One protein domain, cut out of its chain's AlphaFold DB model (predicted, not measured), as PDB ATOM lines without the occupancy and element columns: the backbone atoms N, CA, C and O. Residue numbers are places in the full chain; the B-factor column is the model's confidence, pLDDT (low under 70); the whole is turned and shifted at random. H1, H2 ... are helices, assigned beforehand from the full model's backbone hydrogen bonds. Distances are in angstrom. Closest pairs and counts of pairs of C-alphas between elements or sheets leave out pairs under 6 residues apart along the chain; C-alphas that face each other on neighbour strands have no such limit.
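AT A GLANCE: This is residues 2 to 127 of the 129 residues of an uncharacterized protein of Sulfurimonas autotrophica (strain ATCC BAA-671 / DSM 16294 / JCM 11897 / OK10) (UniProt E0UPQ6). A long, thin helical hairpin of H1 and H2 makes most of a rod; H2 runs on past the open end of H1, and there the chain folds back along residues 92 to 104 so that H3 packs beside the last part of H2. The turn of the hairpin, residues 37 to 42, sticks out at one end of the rod. The printed part has 126 residues, with three named helices in the order H1, H2, H3 and no named strand; the class is all helix. The whole is extended, with a radius of gyration of the C-alphas of 25.8 A and spans of 89 by 21 by 19 A.

HOW THE PARTS SIT: H1, residues 2 to 38, and H2, residues 41 to 91, form a helical hairpin and touch, their closest C-alphas being those of Phe 35 and Met 44, 6.9 A apart. They run opposite ways at a shallow tilt of 13 degrees. H2 touches H3, residues 105 to 125, with residues 79 to 90 alone; their closest C-alphas are those of Asp 79 and Tyr 107, 7.1 A apart. These two run the same way at a shallow tilt of 16 degrees. H1 and H3 are apart. Every O i to N i+4 pair is within hydrogen-bond range in H2 and H3, and 30 of 33 are in H1.

IN THESE COORDINATES: H1 begins at C-alpha 2, (-45.190, -16.475, 25.509), and is 54.5 A long from first to last C-alpha. H2, the longest helix, measures 73.3 A and begins at C-alpha 41, (-33.943, -22.959, -26.093). H3 measures 30.3 A and ends at C-alpha 125, (-55.847, -29.227, 54.375).

THE WHOLE: The two C-alphas farthest apart, those of Asp 40 and Lys 127, are 89.4 A apart. The link from H1 to H2 is tight, with 2 residues, and that from H2 to H3 is long, with 13. The printed part has no cut. Its mean pLDDT is 87.1, and residues 2 to 6 and residue 38 are under 70.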
ATOM      1  N   LEU A   2     -44.725 -16.843  26.865       56.28
ATOM      2  CA  LEU A   2     -45.190 -16.475  25.509       56.28
ATOM      3  C   LEU A   2     -44.059 -16.355  24.466       56.28
ATOM      4  O   LEU A   2     -44.246 -16.763  23.323       56.28
ATOM      5  N   LYS A   3     -42.884 -15.839  24.870       60.25
ATOM      6  CA  LYS A   3     -41.687 -15.766  24.012       60.25
ATOM      7  C   LYS A   3     -41.217 -17.162  23.583       60.25
ATOM      8  O   LYS A   3     -41.150 -17.424  22.395       60.25
ATOM      9  N   LEU A   4     -41.065 -18.089  24.535       63.62
ATOM     10  CA  LEU A   4     -40.650 -19.475  24.269       63.62
ATOM     11  C   LEU A   4     -41.600 -20.203  23.299       63.62
ATOM     12  O   LEU A   4     -41.157 -20.848  22.355       63.62
ATOM     13  N   LYS A   5     -42.921 -20.058  23.490       67.94
ATOM     14  CA  LYS A   5     -43.932 -20.668  22.602       67.94
ATOM     15  C   LYS A   5     -43.913 -20.085  21.188       67.94
ATOM     16  O   LYS A   5     -44.286 -20.774  20.241       67.94
ATOM     17  N   LYS A   6     -43.540 -18.811  21.046       68.81
ATOM     18  CA  LYS A   6     -43.424 -18.132  19.753       68.81
ATOM     19  C   LYS A   6     -42.120 -18.507  19.048       68.81
ATOM     20  O   LYS A   6     -42.166 -18.752  17.848       68.81
ATOM     21  N   ASP A   7     -41.022 -18.630  19.790       75.81
ATOM     22  CA  ASP A   7     -39.713 -19.014  19.253       75.81
ATOM     23  C   ASP A   7     -39.712 -20.451  18.738       75.81
ATOM     24  O   ASP A   7     -39.399 -20.666  17.575       75.81
ATOM     25  N   ILE A   8     -40.165 -21.429  19.536       76.75
ATOM     26  CA  ILE A   8     -40.235 -22.838  19.096       76.75
ATOM     27  C   ILE A   8     -41.080 -22.971  17.820       76.75
ATOM     28  O   ILE A   8     -40.728 -23.706  16.899       76.75
ATOM     29  N   PHE A   9     -42.181 -22.222  17.743       77.25
ATOM     30  CA  PHE A   9     -43.060 -22.205  16.580       77.25
ATOM     31  C   PHE A   9     -42.394 -21.610  15.337       77.25
ATOM     32  O   PHE A   9     -42.481 -22.196  14.259       77.25
ATOM     33  N   LEU A  10     -41.754 -20.442  15.473       78.50
ATOM     34  CA  LEU A  10     -41.066 -19.795  14.358       78.50
ATOM     35  C   LEU A  10     -39.907 -20.653  13.861       78.50
ATOM     36  O   LEU A  10     -39.739 -20.774  12.652       78.50
ATOM     37  N   THR A  11     -39.168 -21.284  14.771       80.44
ATOM     38  CA  THR A  11     -38.090 -22.208  14.421       80.44
ATOM     39  C   THR A  11     -38.634 -23.416  13.665       80.44
ATOM     40  O   THR A  11     -38.133 -23.714  12.589       80.44
ATOM     41  N   PHE A  12     -39.697 -24.073  14.148       83.12
ATOM     42  CA  PHE A  12     -40.293 -25.218  13.445       83.12
ATOM     43  C   PHE A  12     -40.787 -24.846  12.041       83.12
ATOM     44  O   PHE A  12     -40.475 -25.533  11.069       83.12
ATOM     45  N   LEU A  13     -41.530 -23.740  11.925       83.50
ATOM     46  CA  LEU A  13     -42.034 -23.266  10.640       83.50
ATOM     47  C   LEU A  13     -40.885 -22.885   9.698       83.50
ATOM     48  O   LEU A  13     -40.915 -23.244   8.527       83.50
ATOM     49  N   GLY A  14     -39.873 -22.185  10.213       84.25
ATOM     50  CA  GLY A  14     -38.692 -21.786   9.454       84.25
ATOM     51  C   GLY A  14     -37.914 -22.987   8.927       84.25
ATOM     52  O   GLY A  14     -37.585 -23.015   7.746       84.25
ATOM     53  N   THR A  15     -37.695 -24.010   9.757       86.12
ATOM     54  CA  THR A  15     -37.036 -25.252   9.331       86.12
ATOM     55  C   THR A  15     -37.864 -25.977   8.277       86.12
ATOM     56  O   THR A  15     -37.326 -26.352   7.243       86.12
ATOM     57  N   PHE A  16     -39.177 -26.118   8.485       85.75
ATOM     58  CA  PHE A  16     -40.062 -26.778   7.526       85.75
ATOM     59  C   PHE A  16     -40.056 -26.066   6.166       85.75
ATOM     60  O   PHE A  16     -39.752 -26.679   5.145       85.75
ATOM     61  N   VAL A  17     -40.320 -24.756   6.145       86.75
ATOM     62  CA  VAL A  17     -40.327 -23.952   4.910       86.75
ATOM     63  C   VAL A  17     -38.947 -23.947   4.255       86.75
ATOM     64  O   VAL A  17     -38.841 -24.136   3.044       86.75
ATOM     65  N   GLY A  18     -37.890 -23.791   5.053       88.06
ATOM     66  CA  GLY A  18     -36.508 -23.796   4.587       88.06
ATOM     67  C   GLY A  18     -36.130 -25.106   3.902       88.06
ATOM     68  O   GLY A  18     -35.573 -25.076   2.808       88.06
ATOM     69  N   SER A  19     -36.489 -26.256   4.479       90.94
ATOM     70  CA  SER A  19     -36.215 -27.567   3.878       90.94
ATOM     71  C   SER A  19     -36.893 -27.734   2.518       90.94
ATOM     72  O   SER A  19     -36.237 -28.133   1.557       90.94
ATOM     73  N   PHE A  20     -38.176 -27.383   2.403       89.69
ATOM     74  CA  PHE A  20     -38.890 -27.465   1.123       89.69
ATOM     75  C   PHE A  20     -38.339 -26.490   0.082       89.69
ATOM     76  O   PHE A  20     -38.227 -26.847  -1.089       89.69
ATOM     77  N   PHE A  21     -37.947 -25.285   0.500       90.06
ATOM     78  CA  PHE A  21     -37.344 -24.307  -0.397       90.06
ATOM     79  C   PHE A  21     -35.979 -24.769  -0.923       90.06
ATOM     80  O   PHE A  21     -35.712 -24.670  -2.119       90.06
ATOM     81  N   VAL A  22     -35.134 -25.339  -0.057       93.69
ATOM     82  CA  VAL A  22     -33.849 -25.922  -0.468       93.69
ATOM     83  C   VAL A  22     -34.069 -27.069  -1.450       93.69
ATOM     84  O   VAL A  22     -33.424 -27.095  -2.495       93.69
ATOM     85  N   LEU A  23     -35.007 -27.978  -1.169       94.00
ATOM     86  CA  LEU A  23     -35.340 -29.076  -2.081       94.00
ATOM     87  C   LEU A  23     -35.827 -28.568  -3.441       94.00
ATOM     88  O   LEU A  23     -35.386 -29.073  -4.470       94.00
ATOM     89  N   TYR A  24     -36.680 -27.542  -3.451       93.06
ATOM     90  CA  TYR A  24     -37.130 -26.886  -4.675       93.06
ATOM     91  C   TYR A  24     -35.949 -26.318  -5.478       93.06
ATOM     92  O   TYR A  24     -35.821 -26.594  -6.667       93.06
ATOM     93  N   LEU A  25     -35.020 -25.595  -4.850       93.94
ATOM     94  CA  LEU A  25     -33.855 -25.055  -5.563       93.94
ATOM     95  C   LEU A  25     -32.910 -26.144  -6.082       93.94
ATOM     96  O   LEU A  25     -32.440 -26.064  -7.217       93.94
ATOM     97  N   VAL A  26     -32.640 -27.170  -5.274       95.19
ATOM     98  CA  VAL A  26     -31.791 -28.296  -5.684       95.19
ATOM     99  C   VAL A  26     -32.413 -29.016  -6.879       95.19
ATOM    100  O   VAL A  26     -31.719 -29.268  -7.864       95.19
ATOM    101  N   ALA A  27     -33.721 -29.278  -6.837       94.31
ATOM    102  CA  ALA A  27     -34.440 -29.897  -7.943       94.31
ATOM    103  C   ALA A  27     -34.373 -29.046  -9.220       94.31
ATOM    104  O   ALA A  27     -34.099 -29.594 -10.288       94.31
ATOM    105  N   TYR A  28     -34.524 -27.718  -9.111       93.88
ATOM    106  CA  TYR A  28     -34.374 -26.810 -10.253       93.88
ATOM    107  C   TYR A  28     -33.004 -26.957 -10.904       93.88
ATOM    108  O   TYR A  28     -32.914 -27.122 -12.116       93.88
ATOM    109  N   VAL A  29     -31.933 -26.908 -10.106       93.00
ATOM    110  CA  VAL A  29     -30.560 -26.970 -10.617       93.00
ATOM    111  C   VAL A  29     -30.281 -28.317 -11.279       93.00
ATOM    112  O   VAL A  29     -29.699 -28.341 -12.361       93.00
ATOM    113  N   LEU A  30     -30.697 -29.424 -10.660       91.50
ATOM    114  CA  LEU A  30     -30.488 -30.765 -11.211       91.50
ATOM    115  C   LEU A  30     -31.228 -30.954 -12.538       91.50
ATOM    116  O   LEU A  30     -30.627 -31.391 -13.518       91.50
ATOM    117  N   LEU A  31     -32.505 -30.567 -12.590       90.56
ATOM    118  CA  LEU A  31     -33.304 -30.672 -13.808       90.56
ATOM    119  C   LEU A  31     -32.782 -29.725 -14.889       90.56
ATOM    120  O   LEU A  31     -32.556 -30.147 -16.017       90.56
ATOM    121  N   LYS A  32     -32.483 -28.471 -14.543       89.12
ATOM    122  CA  LYS A  32     -31.909 -27.498 -15.477       89.12
ATOM    123  C   LYS A  32     -30.606 -27.992 -16.103       89.12
ATOM    124  O   LYS A  32     -30.424 -27.818 -17.302       89.12
ATOM    125  N   ARG A  33     -29.718 -28.622 -15.323       87.19
ATOM    126  CA  ARG A  33     -28.480 -29.221 -15.852       87.19
ATOM    127  C   ARG A  33     -28.771 -30.292 -16.903       87.19
ATOM    128  O   ARG A  33     -28.169 -30.256 -17.965       87.19
ATOM    129  N   PHE A  34     -29.733 -31.175 -16.639       83.38
ATOM    130  CA  PHE A  34     -30.147 -32.207 -17.592       83.38
ATOM    131  C   PHE A  34     -30.709 -31.621 -18.901       83.38
ATOM    132  O   PHE A  34     -30.397 -32.117 -19.983       83.38
ATOM    133  N   PHE A  35     -31.512 -30.556 -18.813       82.12
ATOM    134  CA  PHE A  35     -32.126 -29.918 -19.981       82.12
ATOM    135  C   PHE A  35     -31.138 -29.088 -20.817       82.12
ATOM    136  O   PHE A  35     -31.237 -29.110 -22.040       82.12
ATOM    137  N   ILE A  36     -30.174 -28.397 -20.194       77.56
ATOM    138  CA  ILE A  36     -29.188 -27.556 -20.904       77.56
ATOM    139  C   ILE A  36     -28.307 -28.374 -21.856       77.56
ATOM    140  O   ILE A  36     -27.931 -27.875 -22.911       77.56
ATOM    141  N   GLU A  37     -27.972 -29.613 -21.501       71.25
ATOM    142  CA  GLU A  37     -27.093 -30.455 -22.321       71.25
ATOM    143  C   GLU A  37     -27.812 -31.109 -23.510       71.25
ATOM    144  O   GLU A  37     -27.154 -31.519 -24.461       71.25
ATOM    145  N   ASN A  38     -29.146 -31.208 -23.476       69.69
ATOM    146  CA  ASN A  38     -29.887 -32.121 -24.351       69.69
ATOM    147  C   ASN A  38     -31.034 -31.474 -25.141       69.69
ATOM    148  O   ASN A  38     -31.728 -32.192 -25.863       69.69
ATOM    149  N   VAL A  39     -31.306 -30.168 -24.982       76.88
ATOM    150  CA  VAL A  39     -32.577 -29.585 -25.447       76.88
ATOM    151  C   VAL A  39     -32.475 -28.134 -25.946       76.88
ATOM    152  O   VAL A  39     -31.752 -27.312 -25.390       76.88
ATOM    153  N   ASP A  40     -33.269 -27.809 -26.974       84.25
ATOM    154  CA  ASP A  40     -33.407 -26.477 -27.577       84.25
ATOM    155  C   ASP A  40     -33.935 -25.390 -26.617       84.25
ATOM    156  O   ASP A  40     -34.734 -25.642 -25.706       84.25
ATOM    157  N   GLY A  41     -33.578 -24.131 -26.904       84.62
ATOM    158  CA  GLY A  41     -33.943 -22.959 -26.093       84.62
ATOM    159  C   GLY A  41     -35.451 -22.786 -25.857       84.62
ATOM    160  O   GLY A  41     -35.863 -22.449 -24.751       84.62
ATOM    161  N   ALA A  42     -36.294 -23.118 -26.841       86.44
ATOM    162  CA  ALA A  42     -37.749 -23.012 -26.699       86.44
ATOM    163  C   ALA A  42     -38.330 -23.973 -25.644       86.44
ATOM    164  O   ALA A  42     -39.325 -23.653 -24.988       86.44
ATOM    165  N   LEU A  43     -37.731 -25.157 -25.462       87.25
ATOM    166  CA  LEU A  43     -38.167 -26.087 -24.420       87.25
ATOM    167  C   LEU A  43     -37.675 -25.631 -23.041       87.25
ATOM    168  O   LEU A  43     -38.385 -25.798 -22.050       87.25
ATOM    169  N   MET A  44     -36.492 -25.011 -22.991       88.81
ATOM    170  CA  MET A  44     -35.929 -24.442 -21.771       88.81
ATOM    171  C   MET A  44     -36.781 -23.287 -21.223       88.81
ATOM    172  O   MET A  44     -37.003 -23.196 -20.014       88.81
ATOM    173  N   ASP A  45     -37.333 -22.450 -22.103       90.38
ATOM    174  CA  ASP A  45     -38.264 -21.388 -21.713       90.38
ATOM    175  C   ASP A  45     -39.562 -21.953 -21.123       90.38
ATOM    176  O   ASP A  45     -40.017 -21.502 -20.069       90.38
ATOM    177  N   ARG A  46     -40.120 -23.003 -21.742       91.00
ATOM    178  CA  ARG A  46     -41.300 -23.706 -21.205       91.00
ATOM    179  C   ARG A  46     -41.013 -24.351 -19.854       91.00
ATOM    180  O   ARG A  46     -41.854 -24.282 -18.962       91.00
ATOM    181  N   PHE A  47     -39.836 -24.950 -19.686       91.62
ATOM    182  CA  PHE A  47     -39.407 -25.505 -18.405       91.62
ATOM    183  C   PHE A  47     -39.341 -24.423 -17.319       91.62
ATOM    184  O   PHE A  47     -39.890 -24.614 -16.237       91.62
ATOM    185  N   ASN A  48     -38.728 -23.270 -17.609       91.25
ATOM    186  CA  ASN A  48     -38.658 -22.160 -16.656       91.25
ATOM    187  C   ASN A  48     -40.054 -21.633 -16.286       91.25
ATOM    188  O   ASN A  48     -40.303 -21.361 -15.111       91.25
ATOM    189  N   ALA A  49     -40.966 -21.523 -17.259       94.56
ATOM    190  CA  ALA A  49     -42.349 -21.115 -17.016       94.56
ATOM    191  C   ALA A  49     -43.080 -22.105 -16.093       94.56
ATOM    192  O   ALA A  49     -43.619 -21.701 -15.065       94.56
ATOM    193  N   LEU A  50     -42.999 -23.409 -16.384       93.88
ATOM    194  CA  LEU A  50     -43.573 -24.452 -15.525       93.88
ATOM    195  C   LEU A  50     -42.980 -24.425 -14.113       93.88
ATOM    196  O   LEU A  50     -43.689 -24.635 -13.129       93.88
ATOM    197  N   TRP A  51     -41.680 -24.158 -13.996       95.19
ATOM    198  CA  TRP A  51     -41.025 -24.066 -12.699       95.19
ATOM    199  C   TRP A  51     -41.567 -22.900 -11.864       95.19
ATOM    200  O   TRP A  51     -41.810 -23.057 -10.666       95.19
ATOM    201  N   LEU A  52     -41.818 -21.750 -12.498       94.31
ATOM    202  CA  LEU A  52     -42.470 -20.605 -11.859       94.31
ATOM    203  C   LEU A  52     -43.908 -20.923 -11.436       94.31
ATOM    204  O   LEU A  52     -44.290 -20.571 -10.316       94.31
ATOM    205  N   ASP A  53     -44.675 -21.633 -12.266       95.19
ATOM    206  CA  ASP A  53     -46.039 -22.056 -11.925       95.19
ATOM    207  C   ASP A  53     -46.041 -22.951 -10.677       95.19
ATOM    208  O   ASP A  53     -46.794 -22.702  -9.730       95.19
ATOM    209  N   ILE A  54     -45.128 -23.928 -10.614       93.31
ATOM    210  CA  ILE A  54     -44.928 -24.781  -9.430       93.31
ATOM    211  C   ILE A  54     -44.544 -23.932  -8.210       93.31
ATOM    212  O   ILE A  54     -45.113 -24.109  -7.129       93.31
ATOM    213  N   GLY A  55     -43.615 -22.986  -8.372       93.62
ATOM    214  CA  GLY A  55     -43.212 -22.063  -7.311       93.62
ATOM    215  C   GLY A  55     -44.388 -21.252  -6.758       93.62
ATOM    216  O   GLY A  55     -44.528 -21.104  -5.542       93.62
ATOM    217  N   SER A  56     -45.284 -20.789  -7.632       92.81
ATOM    218  CA  SER A  56     -46.484 -20.047  -7.233       92.81
ATOM    219  C   SER A  56     -47.464 -20.916  -6.433       92.81
ATOM    220  O   SER A  56     -47.958 -20.490  -5.384       92.81
ATOM    221  N   ALA A  57     -47.667 -22.173  -6.845       92.38
ATOM    222  CA  ALA A  57     -48.490 -23.132  -6.113       92.38
ATOM    223  C   ALA A  57     -47.913 -23.415  -4.715       92.38
ATOM    224  O   ALA A  57     -48.656 -23.464  -3.730       92.38
ATOM    225  N   PHE A  58     -46.585 -23.517  -4.600       91.31
ATOM    226  CA  PHE A  58     -45.909 -23.655  -3.309       91.31
ATOM    227  C   PHE A  58     -46.205 -22.480  -2.372       91.31
ATOM    228  O   PHE A  58     -46.528 -22.702  -1.205       91.31
ATOM    229  N   ILE A  59     -46.161 -21.237  -2.863       91.38
ATOM    230  CA  ILE A  59     -46.465 -20.041  -2.056       91.38
ATOM    231  C   ILE A  59     -47.896 -20.095  -1.501       91.38
ATOM    232  O   ILE A  59     -48.125 -19.756  -0.334       91.38
ATOM    233  N   ILE A  60     -48.858 -20.567  -2.298       93.56
ATOM    234  CA  ILE A  60     -50.251 -20.726  -1.858       93.56
ATOM    235  C   ILE A  60     -50.335 -21.744  -0.715       93.56
ATOM    236  O   ILE A  60     -50.885 -21.440   0.348       93.56
ATOM    237  N   VAL A  61     -49.735 -22.924  -0.892       90.50
ATOM    238  CA  VAL A  61     -49.716 -23.977   0.137       90.50
ATOM    239  C   VAL A  61     -49.024 -23.493   1.412       90.50
ATOM    240  O   VAL A  61     -49.523 -23.740   2.514       90.50
ATOM    241  N   PHE A  62     -47.919 -22.754   1.292       88.56
ATOM    242  CA  PHE A  62     -47.232 -22.164   2.440       88.56
ATOM    243  C   PHE A  62     -48.107 -21.161   3.188       88.56
ATOM    244  O   PHE A  62     -48.170 -21.201   4.418       88.56
ATOM    245  N   THR A  63     -48.822 -20.301   2.464       90.69
ATOM    246  CA  THR A  63     -49.717 -19.300   3.058       90.69
ATOM    247  C   THR A  63     -50.848 -19.967   3.839       90.69
ATOM    248  O   THR A  63     -51.129 -19.599   4.985       90.69
ATOM    249  N   ILE A  64     -51.453 -21.001   3.252       92.31
ATOM    250  CA  ILE A  64     -52.498 -21.797   3.900       92.31
ATOM    251  C   ILE A  64     -51.937 -22.484   5.149       92.31
ATOM    252  O   ILE A  64     -52.493 -22.342   6.240       92.31
ATOM    253  N   SER A  65     -50.804 -23.174   5.018       88.62
ATOM    254  CA  SER A  65     -50.159 -23.891   6.124       88.62
ATOM    255  C   SER A  65     -49.851 -22.952   7.287       88.62
ATOM    256  O   SER A  65     -50.208 -23.230   8.432       88.62
ATOM    257  N   TYR A  66     -49.278 -21.783   6.998       87.88
ATOM    258  CA  TYR A  66     -49.007 -20.758   7.998       87.88
ATOM    259  C   TYR A  66     -50.265 -20.345   8.772       87.88
ATOM    260  O   TYR A  66     -50.232 -20.251  10.005       87.88
ATOM    261  N   PHE A  67     -51.384 -20.142   8.072       90.75
ATOM    262  CA  PHE A  67     -52.652 -19.778   8.697       90.75
ATOM    263  C   PHE A  67     -53.179 -20.877   9.632       90.75
ATOM    264  O   PHE A  67     -53.548 -20.596  10.779       90.75
ATOM    265  N   PHE A  68     -53.163 -22.138   9.186       87.88
ATOM    266  CA  PHE A  68     -53.580 -23.279  10.008       87.88
ATOM    267  C   PHE A  68     -52.724 -23.421  11.268       87.88
ATOM    268  O   PHE A  68     -53.257 -23.536  12.377       87.88
ATOM    269  N   ILE A  69     -51.402 -23.350  11.119       85.62
ATOM    270  CA  ILE A  69     -50.466 -23.556  12.225       85.62
ATOM    271  C   ILE A  69     -50.583 -22.396  13.237       85.62
ATOM    272  O   ILE A  69     -50.683 -22.641  14.442       85.62
ATOM    273  N   ARG A  70     -50.723 -21.138  12.779       85.94
ATOM    274  CA  ARG A  70     -51.022 -19.969  13.642       85.94
ATOM    275  C   ARG A  70     -52.302 -20.162  14.459       85.94
ATOM    276  O   ARG A  70     -52.340 -19.838  15.651       85.94
ATOM    277  N   ARG A  71     -53.361 -20.690  13.836       87.62
ATOM    278  CA  ARG A  71     -54.640 -20.955  14.511       87.62
ATOM    279  C   ARG A  71     -54.491 -22.024  15.590       87.62
ATOM    280  O   ARG A  71     -54.990 -21.824  16.699       87.62
ATOM    281  N   LEU A  72     -53.800 -23.123  15.287       85.38
ATOM    282  CA  LEU A  72     -53.512 -24.190  16.252       85.38
ATOM    283  C   LEU A  72     -52.715 -23.657  17.446       85.38
ATOM    284  O   LEU A  72     -53.124 -23.842  18.591       85.38
ATOM    285  N   GLN A  73     -51.643 -22.903  17.190       86.00
ATOM    286  CA  GLN A  73     -50.809 -22.316  18.240       86.00
ATOM    287  C   GLN A  73     -51.622 -21.431  19.191       86.00
ATOM    288  O   GLN A  73     -51.475 -21.531  20.411       86.00
ATOM    289  N   LYS A  74     -52.511 -20.585  18.651       86.50
ATOM    290  CA  LYS A  74     -53.364 -19.718  19.473       86.50
ATOM    291  C   LYS A  74     -54.265 -20.537  20.399       86.50
ATOM    292  O   LYS A  74     -54.339 -20.226  21.585       86.50
ATOM    293  N   ARG A  75     -54.907 -21.590  19.882       87.06
ATOM    294  CA  ARG A  75     -55.789 -22.468  20.670       87.06
ATOM    295  C   ARG A  75     -55.030 -23.195  21.779       87.06
ATOM    296  O   ARG A  75     -55.452 -23.151  22.931       87.06
ATOM    297  N   ILE A  76     -53.878 -23.783  21.445       86.88
ATOM    298  CA  ILE A  76     -53.010 -24.484  22.404       86.88
ATOM    299  C   ILE A  76     -52.561 -23.527  23.507       86.88
ATOM    300  O   ILE A  76     -52.644 -23.839  24.696       86.88
ATOM    301  N   SER A  77     -52.114 -22.329  23.121       86.31
ATOM    302  CA  SER A  77     -51.652 -21.329  24.076       86.31
ATOM    303  C   SER A  77     -52.765 -20.881  25.021       86.31
ATOM    304  O   SER A  77     -52.494 -20.709  26.206       86.31
ATOM    305  N   GLN A  78     -53.991 -20.714  24.516       86.94
ATOM    306  CA  GLN A  78     -55.149 -20.327  25.323       86.94
ATOM    307  C   GLN A  78     -55.502 -21.388  26.365       86.94
ATOM    308  O   GLN A  78     -55.601 -21.057  27.544       86.94
ATOM    309  N   ASP A  79     -55.649 -22.651  25.964       87.44
ATOM    310  CA  ASP A  79     -55.994 -23.715  26.915       87.44
ATOM    311  C   ASP A  79     -54.865 -23.950  27.931       87.44
ATOM    312  O   ASP A  79     -55.136 -24.107  29.118       87.44
ATOM    313  N   THR A  80     -53.598 -23.864  27.504       88.25
ATOM    314  CA  THR A  80     -52.458 -23.951  28.434       88.25
ATOM    315  C   THR A  80     -52.464 -22.808  29.453       88.25
ATOM    316  O   THR A  80     -52.181 -23.044  30.622       88.25
ATOM    317  N   SER A  81     -52.766 -21.574  29.025       88.81
ATOM    318  CA  SER A  81     -52.809 -20.415  29.930       88.81
ATOM    319  C   SER A  81     -53.858 -20.617  31.012       88.81
ATOM    320  O   SER A  81     -53.558 -20.454  32.180       88.81
ATOM    321  N   LYS A  82     -55.055 -21.089  30.650       89.56
ATOM    322  CA  LYS A  82     -56.111 -21.348  31.635       89.56
ATOM    323  C   LYS A  82     -55.739 -22.417  32.653       89.56
ATOM    324  O   LYS A  82     -56.158 -22.330  33.799       89.56
ATOM    325  N   ILE A  83     -54.995 -23.441  32.232       91.25
ATOM    326  CA  ILE A  83     -54.470 -24.448  33.160       91.25
ATOM    327  C   ILE A  83     -53.487 -23.792  34.131       91.25
ATOM    328  O   ILE A  83     -53.558 -24.066  35.324       91.25
ATOM    329  N   GLN A  84     -52.603 -22.920  33.640       90.88
ATOM    330  CA  GLN A  84     -51.667 -22.182  34.485       90.88
ATOM    331  C   GLN A  84     -52.406 -21.267  35.474       90.88
ATOM    332  O   GLN A  84     -52.189 -21.399  36.673       90.88
ATOM    333  N   ASP A  85     -53.331 -20.435  34.994       91.94
ATOM    334  CA  ASP A  85     -54.125 -19.521  35.829       91.94
ATOM    335  C   ASP A  85     -54.914 -20.295  36.902       91.94
ATOM    336  O   ASP A  85     -55.027 -19.877  38.052       91.94
ATOM    337  N   TYR A  86     -55.441 -21.470  36.539       92.62
ATOM    338  CA  TYR A  86     -56.109 -22.355  37.483       92.62
ATOM    339  C   TYR A  86     -55.147 -22.874  38.553       92.62
ATOM    340  O   TYR A  86     -55.479 -22.820  39.730       92.62
ATOM    341  N   LEU A  87     -53.961 -23.352  38.172       91.81
ATOM    342  CA  LEU A  87     -52.955 -23.820  39.128       91.81
ATOM    343  C   LEU A  87     -52.495 -22.707  40.077       91.81
ATOM    344  O   LEU A  87     -52.370 -22.965  41.270       91.81
ATOM    345  N   GLU A  88     -52.313 -21.484  39.576       93.56
ATOM    346  CA  GLU A  88     -51.988 -20.309  40.396       93.56
ATOM    347  C   GLU A  88     -53.103 -20.010  41.415       93.56
ATOM    348  O   GLU A  88     -52.825 -19.744  42.585       93.56
ATOM    349  N   ALA A  89     -54.377 -20.147  41.027       91.75
ATOM    350  CA  ALA A  89     -55.495 -20.016  41.963       91.75
ATOM    351  C   ALA A  89     -55.491 -21.109  43.049       91.75
ATOM    352  O   ALA A  89     -55.770 -20.826  44.215       91.75
ATOM    353  N   ILE A  90     -55.152 -22.353  42.693       92.81
ATOM    354  CA  ILE A  90     -55.037 -23.455  43.661       92.81
ATOM    355  C   ILE A  90     -53.881 -23.227  44.642       92.81
ATOM    356  O   ILE A  90     -54.045 -23.515  45.828       92.81
ATOM    357  N   ASP A  91     -52.744 -22.712  44.170       90.56
ATOM    358  CA  ASP A  91     -51.586 -22.373  45.008       90.56
ATOM    359  C   ASP A  91     -51.935 -21.276  46.028       90.56
ATOM    360  O   ASP A  91     -51.629 -21.392  47.214       90.56
ATOM    361  N   ALA A  92     -52.744 -20.296  45.614       92.75
ATOM    362  CA  ALA A  92     -53.351 -19.295  46.496       92.75
ATOM    363  C   ALA A  92     -54.465 -19.850  47.420       92.75
ATOM    364  O   ALA A  92     -55.223 -19.078  48.012       92.75
ATOM    365  N   LYS A  93     -54.597 -21.180  47.541       90.25
ATOM    366  CA  LYS A  93     -55.628 -21.913  48.304       90.25
ATOM    367  C   LYS A  93     -57.076 -21.663  47.860       90.25
ATOM    368  O   LYS A  93     -58.017 -22.055  48.555       90.25
ATOM    369  N   ASN A  94     -57.294 -21.083  46.681       90.81
ATOM    370  CA  ASN A  94     -58.629 -20.923  46.110       90.81
ATOM    371  C   ASN A  94     -59.084 -22.219  45.415       90.81
ATOM    372  O   ASN A  94     -59.125 -22.325  44.189       90.81
ATOM    373  N   TYR A  95     -59.447 -23.226  46.212       89.25
ATOM    374  CA  TYR A  95     -59.855 -24.547  45.712       89.25
ATOM    375  C   TYR A  95     -61.188 -24.577  44.956       89.25
ATOM    376  O   TYR A  95     -61.532 -25.617  44.392       89.25
ATOM    377  N   ASP A  96     -61.942 -23.479  44.968       88.25
ATOM    378  CA  ASP A  96     -63.238 -23.356  44.296       88.25
ATOM    379  C   ASP A  96     -63.124 -22.692  42.910       88.25
ATOM    380  O   ASP A  96     -64.130 -22.497  42.225       88.25
ATOM    381  N   ALA A  97     -61.896 -22.400  42.461       88.44
ATOM    382  CA  ALA A  97     -61.619 -21.974  41.095       88.44
ATOM    383  C   ALA A  97     -62.197 -22.965  40.061       88.44
ATOM    384  O   ALA A  97     -62.315 -24.168  40.303       88.44
ATOM    385  N   VAL A  98     -62.550 -22.466  38.871       87.06
ATOM    386  CA  VAL A  98     -63.156 -23.274  37.797       87.06
ATOM    387  C   VAL A  98     -62.238 -23.312  36.579       87.06
ATOM    388  O   VAL A  98     -61.974 -22.286  35.956       87.06
ATOM    389  N   LEU A  99     -61.800 -24.512  36.188       88.50
ATOM    390  CA  LEU A  99     -61.029 -24.738  34.964       88.50
ATOM    391  C   LEU A  99     -61.956 -25.063  33.783       88.50
ATOM    392  O   LEU A  99     -62.626 -26.096  33.784       88.50
ATOM    393  N   LYS A 100     -61.963 -24.207  32.751       84.88
ATOM    394  CA  LYS A 100     -62.747 -24.412  31.518       84.88
ATOM    395  C   LYS A 100     -61.862 -24.478  30.270       84.88
ATOM    396  O   LYS A 100     -61.436 -23.447  29.748       84.88
ATOM    397  N   ILE A 101     -61.643 -25.685  29.763       87.12
ATOM    398  CA  ILE A 101     -60.921 -25.955  28.511       87.12
ATOM    399  C   ILE A 101     -61.863 -25.786  27.317       87.12
ATOM    400  O   ILE A 101     -63.006 -26.236  27.380       87.12
ATOM    401  N   ASN A 102     -61.403 -25.124  26.250       81.12
ATOM    402  CA  ASN A 102     -62.269 -24.761  25.123       81.12
ATOM    403  C   ASN A 102     -61.945 -25.483  23.808       81.12
ATOM    404  O   ASN A 102     -62.831 -25.534  22.956       81.12
ATOM    405  N   TYR A 103     -60.717 -25.970  23.589       78.06
ATOM    406  CA  TYR A 103     -60.300 -26.395  22.247       78.06
ATOM    407  C   TYR A 103     -59.808 -27.837  22.133       78.06
ATOM    408  O   TYR A 103     -60.036 -28.426  21.080       78.06
ATOM    409  N   TYR A 104     -59.161 -28.402  23.156       76.25
ATOM    410  CA  TYR A 104     -58.591 -29.757  23.064       76.25
ATOM    411  C   TYR A 104     -59.099 -30.699  24.155       76.25
ATOM    412  O   TYR A 104     -59.064 -30.389  25.348       76.25
ATOM    413  N   THR A 105     -59.528 -31.890  23.743       76.88
ATOM    414  CA  THR A 105     -60.022 -32.960  24.622       76.88
ATOM    415  C   THR A 105     -58.929 -33.533  25.523       76.88
ATOM    416  O   THR A 105     -59.194 -33.919  26.659       76.88
ATOM    417  N   GLU A 106     -57.679 -33.514  25.075       77.44
ATOM    418  CA  GLU A 106     -56.514 -33.912  25.865       77.44
ATOM    419  C   GLU A 106     -56.339 -32.983  27.073       77.44
ATOM    420  O   GLU A 106     -56.120 -33.439  28.198       77.44
ATOM    421  N   TYR A 107     -56.529 -31.674  26.873       84.69
ATOM    422  CA  TYR A 107     -56.531 -30.713  27.973       84.69
ATOM    423  C   TYR A 107     -57.752 -30.874  28.876       84.69
ATOM    424  O   TYR A 107     -57.640 -30.655  30.082       84.69
ATOM    425  N   LEU A 108     -58.896 -31.318  28.345       85.56
ATOM    426  CA  LEU A 108     -60.059 -31.656  29.166       85.56
ATOM    427  C   LEU A 108     -59.752 -32.830  30.108       85.56
ATOM    428  O   LEU A 108     -60.088 -32.764  31.290       85.56
ATOM    429  N   HIS A 109     -59.069 -33.871  29.625       86.94
ATOM    430  CA  HIS A 109     -58.654 -34.988  30.473       86.94
ATOM    431  C   HIS A 109     -57.709 -34.526  31.596       86.94
ATOM    432  O   HIS A 109     -57.919 -34.863  32.765       86.94
ATOM    433  N   ILE A 110     -56.737 -33.667  31.269       87.94
ATOM    434  CA  ILE A 110     -55.863 -33.026  32.263       87.94
ATOM    435  C   ILE A 110     -56.687 -32.221  33.277       87.94
ATOM    436  O   ILE A 110     -56.460 -32.337  34.481       87.94
ATOM    437  N   ALA A 111     -57.683 -31.458  32.824       88.81
ATOM    438  CA  ALA A 111     -58.548 -30.674  33.700       88.81
ATOM    439  C   ALA A 111     -59.335 -31.545  34.692       88.81
ATOM    440  O   ALA A 111     -59.465 -31.185  35.863       88.81
ATOM    441  N   VAL A 112     -59.817 -32.713  34.259       89.69
ATOM    442  CA  VAL A 112     -60.502 -33.676  35.137       89.69
ATOM    443  C   VAL A 112     -59.549 -34.234  36.197       89.69
ATOM    444  O   VAL A 112     -59.891 -34.260  37.384       89.69
ATOM    445  N   LEU A 113     -58.341 -34.642  35.803       91.00
ATOM    446  CA  LEU A 113     -57.326 -35.135  36.740       91.00
ATOM    447  C   LEU A 113     -56.923 -34.058  37.756       91.00
ATOM    448  O   LEU A 113     -56.851 -34.342  38.956       91.00
ATOM    449  N   LEU A 114     -56.733 -32.819  37.296       92.06
ATOM    450  CA  LEU A 114     -56.459 -31.662  38.149       92.06
ATOM    451  C   LEU A 114     -57.592 -31.412  39.143       92.06
ATOM    452  O   LEU A 114     -57.334 -31.266  40.336       92.06
ATOM    453  N   LYS A 115     -58.851 -31.444  38.700       91.75
ATOM    454  CA  LYS A 115     -60.014 -31.305  39.589       91.75
ATOM    455  C   LYS A 115     -60.017 -32.366  40.694       91.75
ATOM    456  O   LYS A 115     -60.261 -32.054  41.861       91.75
ATOM    457  N   ASN A 116     -59.694 -33.614  40.352       93.00
ATOM    458  CA  ASN A 116     -59.597 -34.702  41.326       93.00
ATOM    459  C   ASN A 116     -58.441 -34.498  42.319       93.00
ATOM    460  O   ASN A 116     -58.597 -34.777  43.510       93.00
ATOM    461  N   LEU A 117     -57.294 -33.993  41.856       92.25
ATOM    462  CA  LEU A 117     -56.160 -33.639  42.716       92.25
ATOM    463  C   LEU A 117     -56.520 -32.520  43.694       92.25
ATOM    464  O   LEU A 117     -56.310 -32.686  44.893       92.25
ATOM    465  N   VAL A 118     -57.134 -31.441  43.206       93.44
ATOM    466  CA  VAL A 118     -57.579 -30.303  44.024       93.44
ATOM    467  C   VAL A 118     -58.570 -30.745  45.095       93.44
ATOM    468  O   VAL A 118     -58.420 -30.379  46.257       93.44
ATOM    469  N   LYS A 119     -59.532 -31.613  44.753       91.50
ATOM    470  CA  LYS A 119     -60.476 -32.173  45.732       91.50
ATOM    471  C   LYS A 119     -59.760 -32.938  46.850       91.50
ATOM    472  O   LYS A 119     -60.120 -32.805  48.018       91.50
ATOM    473  N   ARG A 120     -58.736 -33.732  46.510       92.88
ATOM    474  CA  ARG A 120     -57.910 -34.435  47.507       92.88
ATOM    475  C   ARG A 120     -57.092 -33.466  48.356       92.88
ATOM    476  O   ARG A 120     -56.981 -33.699  49.556       92.88
ATOM    477  N   LEU A 121     -56.551 -32.409  47.754       90.94
ATOM    478  CA  LEU A 121     -55.773 -31.385  48.448       90.94
ATOM    479  C   LEU A 121     -56.643 -30.623  49.460       90.94
ATOM    480  O   LEU A 121     -56.337 -30.638  50.647       90.94
ATOM    481  N   LYS A 122     -57.805 -30.109  49.025       91.25
ATOM    482  CA  LYS A 122     -58.800 -29.432  49.878       91.25
ATOM    483  C   LYS A 122     -59.190 -30.280  51.093       91.25
ATOM    484  O   LYS A 122     -59.312 -29.771  52.200       91.25
ATOM    485  N   ASN A 123     -59.374 -31.587  50.894       90.69
ATOM    486  CA  ASN A 123     -59.718 -32.513  51.973       90.69
ATOM    487  C   ASN A 123     -58.555 -32.806  52.932       90.69
ATOM    488  O   ASN A 123     -58.813 -33.165  54.078       90.69
ATOM    489  N   LYS A 124     -57.299 -32.730  52.475       90.06
ATOM    490  CA  LYS A 124     -56.124 -32.901  53.341       90.06
ATOM    491  C   LYS A 124     -55.888 -31.667  54.203       90.06
ATOM    492  O   LYS A 124     -55.623 -31.834  55.387       90.06
ATOM    493  N   ASP A 125     -56.034 -30.477  53.634       86.00
ATOM    494  CA  ASP A 125     -55.847 -29.227  54.375       86.00
ATOM    495  C   ASP A 125     -56.910 -29.071  55.467       86.00
ATOM    496  O   ASP A 125     -56.565 -28.863  56.622       86.00
ATOM    497  N   LYS A 126     -58.178 -29.388  55.164       83.88
ATOM    498  CA  LYS A 126     -59.262 -29.453  56.164       83.88
ATOM    499  C   LYS A 126     -59.049 -30.438  57.323       83.88
ATOM    500  O   LYS A 126     -59.826 -30.409  58.266       83.88
ATOM    501  N   LYS A 127     -58.118 -31.389  57.204       79.62
ATOM    502  CA  LYS A 127     -57.781 -32.353  58.270       79.62
ATOM    503  C   LYS A 127     -56.559 -31.925  59.088       79.62
ATOM    504  O   LYS A 127     -56.225 -32.613  60.049       79.62
TER     505      LYS A 127